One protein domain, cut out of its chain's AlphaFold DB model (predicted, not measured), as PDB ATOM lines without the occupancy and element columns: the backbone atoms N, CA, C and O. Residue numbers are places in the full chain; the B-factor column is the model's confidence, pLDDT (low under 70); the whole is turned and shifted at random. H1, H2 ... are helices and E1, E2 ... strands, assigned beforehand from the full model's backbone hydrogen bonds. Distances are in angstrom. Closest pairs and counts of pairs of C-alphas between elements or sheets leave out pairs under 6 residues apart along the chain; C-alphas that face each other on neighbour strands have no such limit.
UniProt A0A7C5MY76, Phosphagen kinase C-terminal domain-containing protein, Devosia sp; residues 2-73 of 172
ATOM      1  N   SER A   2     -25.881 -11.919 -31.390       67.12
ATOM      2  CA  SER A   2     -25.298 -11.233 -30.207       67.12
ATOM      3  C   SER A   2     -24.134 -11.969 -29.519       67.12
ATOM      4  O   SER A   2     -23.347 -11.345 -28.813       67.12
ATOM      5  N   ALA A   3     -23.992 -13.278 -29.738       79.19
ATOM      6  CA  ALA A   3     -22.865 -14.070 -29.243       79.19
ATOM      7  C   ALA A   3     -21.632 -14.063 -30.176       79.19
ATOM      8  O   ALA A   3     -20.573 -14.543 -29.777       79.19
ATOM      9  N   ASP A   4     -21.745 -13.539 -31.403       86.81
ATOM     10  CA  ASP A   4     -20.619 -13.465 -32.336       86.81
ATOM     11  C   ASP A   4     -19.812 -12.181 -32.099       86.81
ATOM     12  O   ASP A   4     -20.251 -11.065 -32.388       86.81
ATOM     13  N   LYS A   5     -18.599 -12.342 -31.565       91.94
ATOM     14  CA  LYS A   5     -17.709 -11.223 -31.231       91.94
ATOM     15  C   LYS A   5     -17.274 -10.399 -32.448       91.94
ATOM     16  O   LYS A   5     -17.002  -9.212 -32.283       91.94
ATOM     17  N   TYR A   6     -17.190 -10.999 -33.637       92.12
ATOM     18  CA  TYR A   6     -16.757 -10.307 -34.850       92.12
ATOM     19  C   TYR A   6     -17.881  -9.423 -35.388       92.12
ATOM     20  O   TYR A   6     -17.644  -8.249 -35.667       92.12
ATOM     21  N   LEU A   7     -19.111  -9.945 -35.439       93.19
ATOM     22  CA  LEU A   7     -20.282  -9.164 -35.856       93.19
ATOM     23  C   LEU A   7     -20.571  -8.013 -34.880       93.19
ATOM     24  O   LEU A   7     -20.873  -6.900 -35.310       93.19
ATOM     25  N   ASN A   8     -20.409  -8.252 -33.573       92.38
ATOM     26  CA  ASN A   8     -20.549  -7.213 -32.551       92.38
ATOM     27  C   ASN A   8     -19.511  -6.096 -32.713       92.38
ATOM     28  O   ASN A   8     -19.868  -4.921 -32.711       92.38
ATOM     29  N   ALA A   9     -18.233  -6.451 -32.878       94.75
ATOM     30  CA  ALA A   9     -17.163  -5.469 -33.047       94.75
ATOM     31  C   ALA A   9     -17.306  -4.653 -34.344       94.75
ATOM     32  O   ALA A   9     -16.894  -3.497 -34.386       94.75
ATOM     33  N   ALA A  10     -17.912  -5.236 -35.383       94.56
ATOM     34  CA  ALA A  10     -18.212  -4.561 -36.644       94.56
ATOM     35  C   ALA A  10     -19.477  -3.676 -36.595       94.56
ATOM     36  O   ALA A  10     -19.789  -3.015 -37.581       94.56
ATOM     37  N   GLY A  11     -20.224  -3.668 -35.482       94.38
ATOM     38  CA  GLY A  11     -21.473  -2.909 -35.335       94.38
ATOM     39  C   GLY A  11     -22.691  -3.522 -36.039       94.38
ATOM     40  O   GLY A  11     -23.778  -2.955 -35.975       94.38
ATOM     41  N   ILE A  12     -22.552  -4.696 -36.662       94.75
ATOM     42  CA  ILE A  12     -23.615  -5.383 -37.422       94.75
ATOM     43  C   ILE A  12     -24.801  -5.767 -36.519       94.75
ATOM     44  O   ILE A  12     -25.967  -5.737 -36.916       94.75
ATOM     45  N   SER A  13     -24.524  -6.101 -35.261       93.25
ATOM     46  CA  SER A  13     -25.539  -6.501 -34.284       93.25
ATOM     47  C   SER A  13     -26.131  -5.339 -33.468       93.25
ATOM     48  O   SER A  13     -26.866  -5.595 -32.513       93.25
ATOM     49  N   ALA A  14     -25.858  -4.077 -33.824       91.69
ATOM     50  CA  ALA A  14     -26.380  -2.905 -33.106       91.69
ATOM     51  C   ALA A  14     -27.920  -2.921 -33.005       91.69
ATOM     52  O   ALA A  14     -28.603  -3.305 -33.946       91.69
ATOM     53  N   ASP A  15     -28.499  -2.539 -31.866       93.00
ATOM     54  CA  ASP A  15     -29.958  -2.553 -31.631       93.00
ATOM     55  C   ASP A  15     -30.622  -3.943 -31.690       93.00
ATOM     56  O   ASP A  15     -31.815  -4.060 -31.972       93.00
ATOM     57  N   TRP A  16     -29.870  -5.031 -31.492       92.06
ATOM     58  CA  TRP A  16     -30.436  -6.387 -31.481       92.06
ATOM     59  C   TRP A  16     -31.624  -6.511 -30.501       92.06
ATOM     60  O   TRP A  16     -31.473  -6.105 -29.347       92.06
ATOM     61  N   PRO A  17     -32.776  -7.117 -30.881       93.56
ATOM     62  CA  PRO A  17     -33.087  -7.800 -32.146       93.56
ATOM     63  C   PRO A  17     -33.908  -6.961 -33.156       93.56
ATOM     64  O   PRO A  17     -34.525  -7.525 -34.060       93.56
ATOM     65  N   HIS A  18     -33.959  -5.632 -33.035       95.00
ATOM     66  CA  HIS A  18     -34.848  -4.787 -33.846       95.00
ATOM     67  C   HIS A  18     -34.554  -4.868 -35.348       95.00
ATOM     68  O   HIS A  18     -33.413  -4.675 -35.754       95.00
ATOM     69  N   GLY A  19     -35.584  -5.128 -36.164       93.31
ATOM     70  CA  GLY A  19     -35.474  -5.219 -37.628       93.31
ATOM     71  C   GLY A  19     -34.958  -6.562 -38.160       93.31
ATOM     72  O   GLY A  19     -34.739  -6.687 -39.363       93.31
ATOM     73  N   ARG A  20     -34.769  -7.566 -37.291       96.19
ATOM     74  CA  ARG A  20     -34.294  -8.901 -37.676       96.19
ATOM     75  C   ARG A  20     -35.416  -9.912 -37.691       96.19
ATOM     76  O   ARG A  20     -36.355  -9.833 -36.902       96.19
ATOM     77  N   GLY A  21     -35.278 -10.906 -38.557       96.44
ATOM     78  CA  GLY A  21     -36.246 -11.983 -38.648       96.44
ATOM     79  C   GLY A  21     -35.791 -13.119 -39.541       96.44
ATOM     80  O   GLY A  21     -34.730 -13.079 -40.163       96.44
ATOM     81  N   MET A  22     -36.628 -14.146 -39.599       96.94
ATOM     82  CA  MET A  22     -36.428 -15.281 -40.479       96.94
ATOM     83  C   MET A  22     -37.761 -15.686 -41.094       96.94
ATOM     84  O   MET A  22     -38.743 -15.895 -40.386       96.94
ATOM     85  N   TYR A  23     -37.769 -15.827 -42.414       97.38
ATOM     86  CA  TYR A  23     -38.806 -16.549 -43.131       97.38
ATOM     87  C   TYR A  23     -38.399 -18.017 -43.265       97.38
ATOM     88  O   TYR A  23     -37.240 -18.313 -43.565       97.38
ATOM     89  N   ILE A  24     -39.361 -18.918 -43.080       97.56
ATOM     90  CA  ILE A  24     -39.230 -20.345 -43.370       97.56
ATOM     91  C   ILE A  24     -40.465 -20.748 -44.177       97.56
ATOM     92  O   ILE A  24     -41.591 -20.481 -43.762       97.56
ATOM     93  N   SER A  25     -40.256 -21.378 -45.333       96.88
ATOM     94  CA  SER A  25     -41.329 -21.988 -46.125       96.88
ATOM     95  C   SER A  25     -42.038 -23.096 -45.344       96.88
ATOM     96  O   SER A  25     -41.419 -23.727 -44.492       96.88
ATOM     97  N   GLU A  26     -43.273 -23.439 -45.708       96.31
ATOM     98  CA  GLU A  26     -44.035 -24.526 -45.068       96.31
ATOM     99  C   GLU A  26     -43.272 -25.863 -45.004       96.31
ATOM    100  O   GLU A  26     -43.314 -26.559 -43.992       96.31
ATOM    101  N   LEU A  27     -42.502 -26.189 -46.046       95.19
ATOM    102  CA  LEU A  27     -41.706 -27.420 -46.116       95.19
ATOM    103  C   LEU A  27     -40.359 -27.340 -45.378       95.19
ATOM    104  O   LEU A  27     -39.631 -28.329 -45.317       95.19
ATOM    105  N   GLY A  28     -39.993 -26.172 -44.844       95.44
ATOM    106  CA  GLY A  28     -38.695 -25.944 -44.204       95.44
ATOM    107  C   GLY A  28     -37.485 -26.030 -45.144       95.44
ATOM    108  O   GLY A  28     -36.357 -26.130 -44.667       95.44
ATOM    109  N   ASP A  29     -37.701 -26.011 -46.463       95.62
ATOM    110  CA  ASP A  29     -36.676 -26.225 -47.492       95.62
ATOM    111  C   ASP A  29     -36.216 -24.927 -48.185       95.62
ATOM    112  O   ASP A  29     -35.240 -24.940 -48.942       95.62
ATOM    113  N   PHE A  30     -36.866 -23.798 -47.887       97.88
ATOM    114  CA  PHE A  30     -36.455 -22.454 -48.279       97.88
ATOM    115  C   PHE A  30     -36.541 -21.483 -47.095       97.88
ATOM    116  O   PHE A  30     -37.558 -21.402 -46.404       97.88
ATOM    117  N   LEU A  31     -35.457 -20.751 -46.849       98.00
ATOM    118  CA  LEU A  31     -35.307 -19.861 -45.706       98.00
ATOM    119  C   LEU A  31     -34.712 -18.530 -46.144       98.00
ATOM    120  O   LEU A  31     -33.846 -18.477 -47.019       98.00
ATOM    121  N   VAL A  32     -35.130 -17.454 -45.483       98.06
ATOM    122  CA  VAL A  32     -34.523 -16.132 -45.654       98.06
ATOM    123  C   VAL A  32     -34.249 -15.547 -44.282       98.06
ATOM    124  O   VAL A  32     -35.188 -15.289 -43.534       98.06
ATOM    125  N   TRP A  33     -32.979 -15.339 -43.939       97.69
ATOM    126  CA  TRP A  33     -32.622 -14.513 -42.782       97.69
ATOM    127  C   TRP A  33     -32.595 -13.051 -43.201       97.69
ATOM    128  O   TRP A  33     -32.086 -12.734 -44.274       97.69
ATOM    129  N   VAL A  34     -33.135 -12.181 -42.353       97.44
ATOM    130  CA  VAL A  34     -33.236 -10.739 -42.582       97.44
ATOM    131  C   VAL A  34     -32.447 -10.008 -41.502       97.44
ATOM    132  O   VAL A  34     -32.710 -10.208 -40.313       97.44
ATOM    133  N   GLY A  35     -31.501  -9.160 -41.918       94.88
ATOM    134  CA  GLY A  35     -30.717  -8.301 -41.021       94.88
ATOM    135  C   GLY A  35     -29.755  -9.053 -40.095       94.88
ATOM    136  O   GLY A  35     -29.572  -8.645 -38.946       94.88
ATOM    137  N   GLU A  36     -29.197 -10.173 -40.566       93.56
ATOM    138  CA  GLU A  36     -28.168 -10.943 -39.854       93.56
ATOM    139  C   GLU A  36     -26.781 -10.323 -40.131       93.56
ATOM    140  O   GLU A  36     -26.569  -9.174 -39.758       93.56
ATOM    141  N   GLU A  37     -25.848 -11.010 -40.796       95.50
ATOM    142  CA  GLU A  37     -24.591 -10.413 -41.283       95.50
ATOM    143  C   GLU A  37     -24.812  -9.498 -42.501       95.50
ATOM    144  O   GLU A  37     -24.309  -8.375 -42.561       95.50
ATOM    145  N   ASP A  38     -25.580  -9.993 -43.471       96.81
ATOM    146  CA  ASP A  38     -26.013  -9.274 -44.669       96.81
ATOM    147  C   ASP A  38     -27.482  -8.845 -44.524       96.81
ATOM    148  O   ASP A  38     -28.223  -9.354 -43.675       96.81
ATOM    149  N   HIS A  39     -27.950  -7.952 -45.405       96.88
ATOM    150  CA  HIS A  39     -29.374  -7.593 -45.453       96.88
ATOM    151  C   HIS A  39     -30.267  -8.831 -45.583       96.88
ATOM    152  O   HIS A  39     -31.286  -8.927 -44.897       96.88
ATOM    153  N   LEU A  40     -29.871  -9.774 -46.446       97.62
ATOM    154  CA  LEU A  40     -30.570 -11.031 -46.671       97.62
ATOM    155  C   LEU A  40     -29.585 -12.185 -46.782       97.62
ATOM    156  O   LEU A  40     -28.601 -12.101 -47.516       97.62
ATOM    157  N   ARG A  41     -29.929 -13.311 -46.159       97.75
ATOM    158  CA  ARG A  41     -29.323 -14.610 -46.456       97.75
ATOM    159  C   ARG A  41     -30.396 -15.557 -46.956       97.75
ATOM    160  O   ARG A  41     -31.247 -15.990 -46.187       97.75
ATOM    161  N   ILE A  42     -30.354 -15.849 -48.251       98.00
ATOM    162  CA  ILE A  42     -31.372 -16.632 -48.956       98.00
ATOM    163  C   ILE A  42     -30.838 -18.049 -49.129       98.00
ATOM    164  O   ILE A  42     -29.757 -18.252 -49.681       98.00
ATOM    165  N   MET A  43     -31.565 -19.028 -48.609       98.06
ATOM    166  CA  MET A  43     -31.094 -20.401 -48.487       98.06
ATOM    167  C   MET A  43     -32.150 -21.365 -48.995       98.06
ATOM    168  O   MET A  43     -33.329 -21.246 -48.677       98.06
ATOM    169  N   ALA A  44     -31.697 -22.365 -49.739       97.31
ATOM    170  CA  ALA A  44     -32.468 -23.551 -50.054       97.31
ATOM    171  C   ALA A  44     -31.732 -24.755 -49.463       97.31
ATOM    172  O   ALA A  44     -30.507 -24.847 -49.577       97.31
ATOM    173  N   MET A  45     -32.460 -25.674 -48.836       95.31
ATOM    174  CA  MET A  45     -31.895 -26.872 -48.215       95.31
ATOM    175  C   MET A  45     -32.760 -28.085 -48.534       95.31
ATOM    176  O   MET A  45     -33.975 -27.977 -48.625       95.31
ATOM    177  N   GLN A  46     -32.154 -29.258 -48.684       93.50
ATOM    178  CA  GLN A  46     -32.902 -30.507 -48.824       93.50
ATOM    179  C   GLN A  46     -32.057 -31.697 -48.380       93.50
ATOM    180  O   GLN A  46     -30.831 -31.611 -48.299       93.50
ATOM    181  N   ARG A  47     -32.715 -32.833 -48.131       92.69
ATOM    182  CA  ARG A  47     -32.024 -34.117 -47.979       92.69
ATOM    183  C   ARG A  47     -31.626 -34.673 -49.350       92.69
ATOM    184  O   ARG A  47     -32.306 -34.436 -50.345       92.69
ATOM    185  N   GLY A  48     -30.556 -35.465 -49.381       91.12
ATOM    186  CA  GLY A  48     -30.033 -36.060 -50.613       91.12
ATOM    187  C   GLY A  48     -29.109 -35.125 -51.399       91.12
ATOM    188  O   GLY A  48     -28.783 -34.028 -50.958       91.12
ATOM    189  N   GLY A  49     -28.648 -35.597 -52.560       88.00
ATOM    190  CA  GLY A  49     -27.586 -34.958 -53.347       88.00
ATOM    191  C   GLY A  49     -28.034 -34.276 -54.642       88.00
ATOM    192  O   GLY A  49     -27.183 -33.991 -55.483       88.00
ATOM    193  N   ASP A  50     -29.336 -34.040 -54.851       93.00
ATOM    194  CA  ASP A  50     -29.831 -33.384 -56.073       93.00
ATOM    195  C   ASP A  50     -29.575 -31.866 -56.051       93.00
ATOM    196  O   ASP A  50     -30.461 -31.042 -55.814       93.00
ATOM    197  N   LEU A  51     -28.321 -31.493 -56.309       92.06
ATOM    198  CA  LEU A  51     -27.880 -30.098 -56.374       92.06
ATOM    199  C   LEU A  51     -28.604 -29.297 -57.466       92.06
ATOM    200  O   LEU A  51     -28.717 -28.079 -57.344       92.06
ATOM    201  N   LYS A  52     -29.103 -29.956 -58.523       93.00
ATOM    202  CA  LYS A  52     -29.802 -29.281 -59.621       93.00
ATOM    203  C   LYS A  52     -31.176 -28.801 -59.162       93.00
ATOM    204  O   LYS A  52     -31.493 -27.630 -59.355       93.00
ATOM    205  N   ALA A  53     -31.959 -29.676 -58.531       94.38
ATOM    206  CA  ALA A  53     -33.245 -29.296 -57.951       94.38
ATOM    207  C   ALA A  53     -33.073 -28.233 -56.855       94.38
ATOM    208  O   ALA A  53     -33.819 -27.254 -56.814       94.38
ATOM    209  N   LEU A  54     -32.038 -28.377 -56.020       95.25
ATOM    210  CA  LEU A  54     -31.734 -27.417 -54.962       95.25
ATOM    211  C   LEU A  54     -31.415 -26.019 -55.512       95.25
ATOM    212  O   LEU A  54     -31.952 -25.026 -55.023       95.25
ATOM    213  N   PHE A  55     -30.580 -25.944 -56.552       95.81
ATOM    214  CA  PHE A  55     -30.252 -24.680 -57.207       95.81
ATOM    215  C   PHE A  55     -31.465 -24.065 -57.911       95.81
ATOM    216  O   PHE A  55     -31.656 -22.856 -57.826       95.81
ATOM    217  N   ALA A  56     -32.319 -24.874 -58.545       96.56
ATOM    218  CA  ALA A  56     -33.545 -24.380 -59.170       96.56
ATOM    219  C   ALA A  56     -34.494 -23.742 -58.139       96.56
ATOM    220  O   ALA A  56     -35.037 -22.668 -58.392       96.56
ATOM    221  N   ARG A  57     -34.632 -24.352 -56.950       96.81
ATOM    222  CA  ARG A  57     -35.396 -23.780 -55.825       96.81
ATOM    223  C   ARG A  57     -34.809 -22.438 -55.376       96.81
ATOM    224  O   ARG A  57     -35.549 -21.466 -55.236       96.81
ATOM    225  N   LEU A  58     -33.490 -22.377 -55.171       97.56
ATOM    226  CA  LEU A  58     -32.804 -21.141 -54.777       97.56
ATOM    227  C   LEU A  58     -33.005 -20.031 -55.819       97.56
ATOM    228  O   LEU A  58     -33.337 -18.904 -55.458       97.56
ATOM    229  N   HIS A  59     -32.843 -20.365 -57.100       96.81
ATOM    230  CA  HIS A  59     -32.999 -19.431 -58.208       96.81
ATOM    231  C   HIS A  59     -34.424 -18.873 -58.297       96.81
ATOM    232  O   HIS A  59     -34.585 -17.658 -58.321       96.81
ATOM    233  N   GLY A  60     -35.455 -19.724 -58.237       97.62
ATOM    234  CA  GLY A  60     -36.848 -19.259 -58.253       97.62
ATOM    235  C   GLY A  60     -37.192 -18.355 -57.061       97.62
ATOM    236  O   GLY A  60     -37.920 -17.373 -57.203       97.62
ATOM    237  N   GLY A  61     -36.614 -18.632 -55.887       96.88
ATOM    238  CA  GLY A  61     -36.731 -17.755 -54.720       96.88
ATOM    239  C   GLY A  61     -36.065 -16.390 -54.922       96.88
ATOM    240  O   GLY A  61     -36.656 -15.363 -54.588       96.88
ATOM    241  N   LEU A  62     -34.864 -16.365 -55.511       96.56
ATOM    242  CA  LEU A  62     -34.164 -15.129 -55.877       96.56
ATOM    243  C   LEU A  62     -34.950 -14.307 -56.905       96.56
ATOM    244  O   LEU A  62     -35.091 -13.101 -56.717       96.56
ATOM    245  N   GLU A  63     -35.502 -14.940 -57.944       97.38
ATOM    246  CA  GLU A  63     -36.345 -14.262 -58.936       97.38
ATOM    247  C   GLU A  63     -37.569 -13.621 -58.280       97.38
ATOM    248  O   GLU A  63     -37.890 -12.462 -58.551       97.38
ATOM    249  N   LYS A  64     -38.231 -14.342 -57.365       96.94
ATOM    250  CA  LYS A  64     -39.401 -13.805 -56.671       96.94
ATOM    251  C   LYS A  64     -39.045 -12.629 -55.765       96.94
ATOM    252  O   LYS A  64     -39.757 -11.629 -55.768       96.94
ATOM    253  N   LEU A  65     -37.953 -12.728 -55.009       97.00
ATOM    254  CA  LEU A  65     -37.484 -11.642 -54.145       97.00
ATOM    255  C   LEU A  65     -37.038 -10.423 -54.958       97.00
ATOM    256  O   LEU A  65     -37.358  -9.302 -54.576       97.00
ATOM    257  N   GLY A  66     -36.393 -10.630 -56.108       96.25
ATOM    258  CA  GLY A  66     -35.992  -9.554 -57.019       96.25
ATOM    259  C   GLY A  66     -37.164  -8.766 -57.615       96.25
ATOM    260  O   GLY A  66     -36.981  -7.626 -58.025       96.25
ATOM    261  N   GLN A  67     -38.374  -9.336 -57.632       97.12
ATOM    262  CA  GLN A  67     -39.602  -8.624 -58.016       97.12
ATOM    263  C   GLN A  67     -40.217  -7.816 -56.864       97.12
ATOM    264  O   GLN A  67     -40.992  -6.895 -57.111       97.12
ATOM    265  N   LEU A  68     -39.941  -8.197 -55.614       96.75
ATOM    266  CA  LEU A  68     -40.581  -7.635 -54.418       96.75
ATOM    267  C   LEU A  68     -39.721  -6.583 -53.713       96.75
ATOM    268  O   LEU A  68     -40.242  -5.789 -52.934       96.75
ATOM    269  N   LEU A  69     -38.412  -6.608 -53.946       96.38
ATOM    270  CA  LEU A  69     -37.432  -5.801 -53.233       96.38
ATOM    271  C   LEU A  69     -36.721  -4.829 -54.180       96.38
ATOM    272  O   LEU A  69     -36.690  -5.052 -55.392       96.38
ATOM    273  N   PRO A  70     -36.102  -3.764 -53.641       96.56
ATOM    274  CA  PRO A  70     -35.166  -2.956 -54.408       96.56
ATOM    275  C   PRO A  70     -34.045  -3.811 -55.025       96.56
ATOM    276  O   PRO A  70     -33.706  -4.864 -54.471       96.56
ATOM    277  N   PRO A  71     -33.428  -3.357 -56.133       96.50
ATOM    278  CA  PRO A  71     -32.352  -4.094 -56.785       96.50
ATOM    279  C   PRO A  71     -31.220  -4.463 -55.821       96.50
ATOM    280  O   PRO A  71     -30.760  -3.629 -55.036       96.50
ATOM    281  N   PHE A  72     -30.738  -5.703 -55.915       96.62
ATOM    282  CA  PHE A  72     -29.573  -6.136 -55.149       96.62
ATOM    283  C   PHE A  72     -28.317  -5.367 -55.570       96.62
ATOM    284  O   PHE A  72     -28.124  -5.033 -56.741       96.62
ATOM    285  N   ALA A  73     -27.452  -5.093 -54.596       97.19
ATOM    286  CA  ALA A  73     -26.228  -4.339 -54.814       97.19
ATOM    287  C   ALA A  73     -25.203  -5.186 -55.587       97.19
ATOM    288  O   ALA A  73     -24.659  -6.162 -55.067       97.19
TER     289      ALA A  73
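AT A GLANCE: This is residues 2 to 73 of the 172 residues of the protein "Phosphagen kinase C-terminal domain-containing protein" of Devosia sp (UniProt A0A7C5MY76). A small sheet of three strands has one long helix, H2, over one face, and a short helix, H1, sits well off the sheet at the far end of a long link. The end of H2 and the stretch after it, residues 66 to 71, stick out from the rest, and no named helix covers the sheet's other face. The printed part has 72 residues, with two named helices and three named strands in the order H1 E1 E2 E3 H2; the sheet's order is E1 - E2 - E3, antiparallel, and the class is mixed, helices and strands. The whole is loose, with a radius of gyration of the C-alphas of 14.3 A, and spans 38 by 29 by 22 A.

HOW THE PARTS SIT: Start at H1, residues 5 to 9, which is not on the sheet. Next look at E1, residues 21 to 24, and E2, residues 30 to 34, a hairpin whose directions differ by 173 degrees; N 23 and O 32 are within hydrogen-bond range at 2.9 A. E2 forms a second hairpin with E3, residues 40 to 44, at 168 degrees, with N 31 and O 43 within range at 2.8 A. The three strands are a meander, each the antiparallel neighbour of the one before, with E1 and E3 as edge strands. Then find H2, residues 51 to 68, on one face of the sheet in two layers, helix over strands, at a height over the sheet of 7.9 A. It lies over E3 and only just over E2, on which 3 of its C-alphas fall. It runs along the strands, at 24 degrees to E3 on the local plane, which is only just defined, by 6 C-alphas. The closest C-alphas of E3 and H2 are those of Ala 44 and Leu 58, 5.3 A apart. H1 and H2 are apart. In H1 and H2 every O i to N i+4 pair is within hydrogen-bond range.

IN THESE COORDINATES: Find C-alpha 5 at (-17.709, -11.223, -31.231), where H1 begins; it ends at Ala 9, 6.1 A away. E1 covers 10.1 A from Gly 21 to Ile 24, E2 13.4 A from Phe 30 to Val 34, and E3 13.1 A from Leu 40 to Ala 44. H2 begins at C-alpha 51 at (-27.880, -30.098, -56.374) and runs 25.9 A to C-alpha 68 at (-40.581, -7.635, -54.418).

THE WHOLE: The two C-alphas farthest apart are those of Asp 15 and Asp 50, 39.3 A. The printed part has no cut. The link from H1 to E1, 11 residues, is long. The mean pLDDT of the printed part is 94.7, and residue 2 alone is under 70.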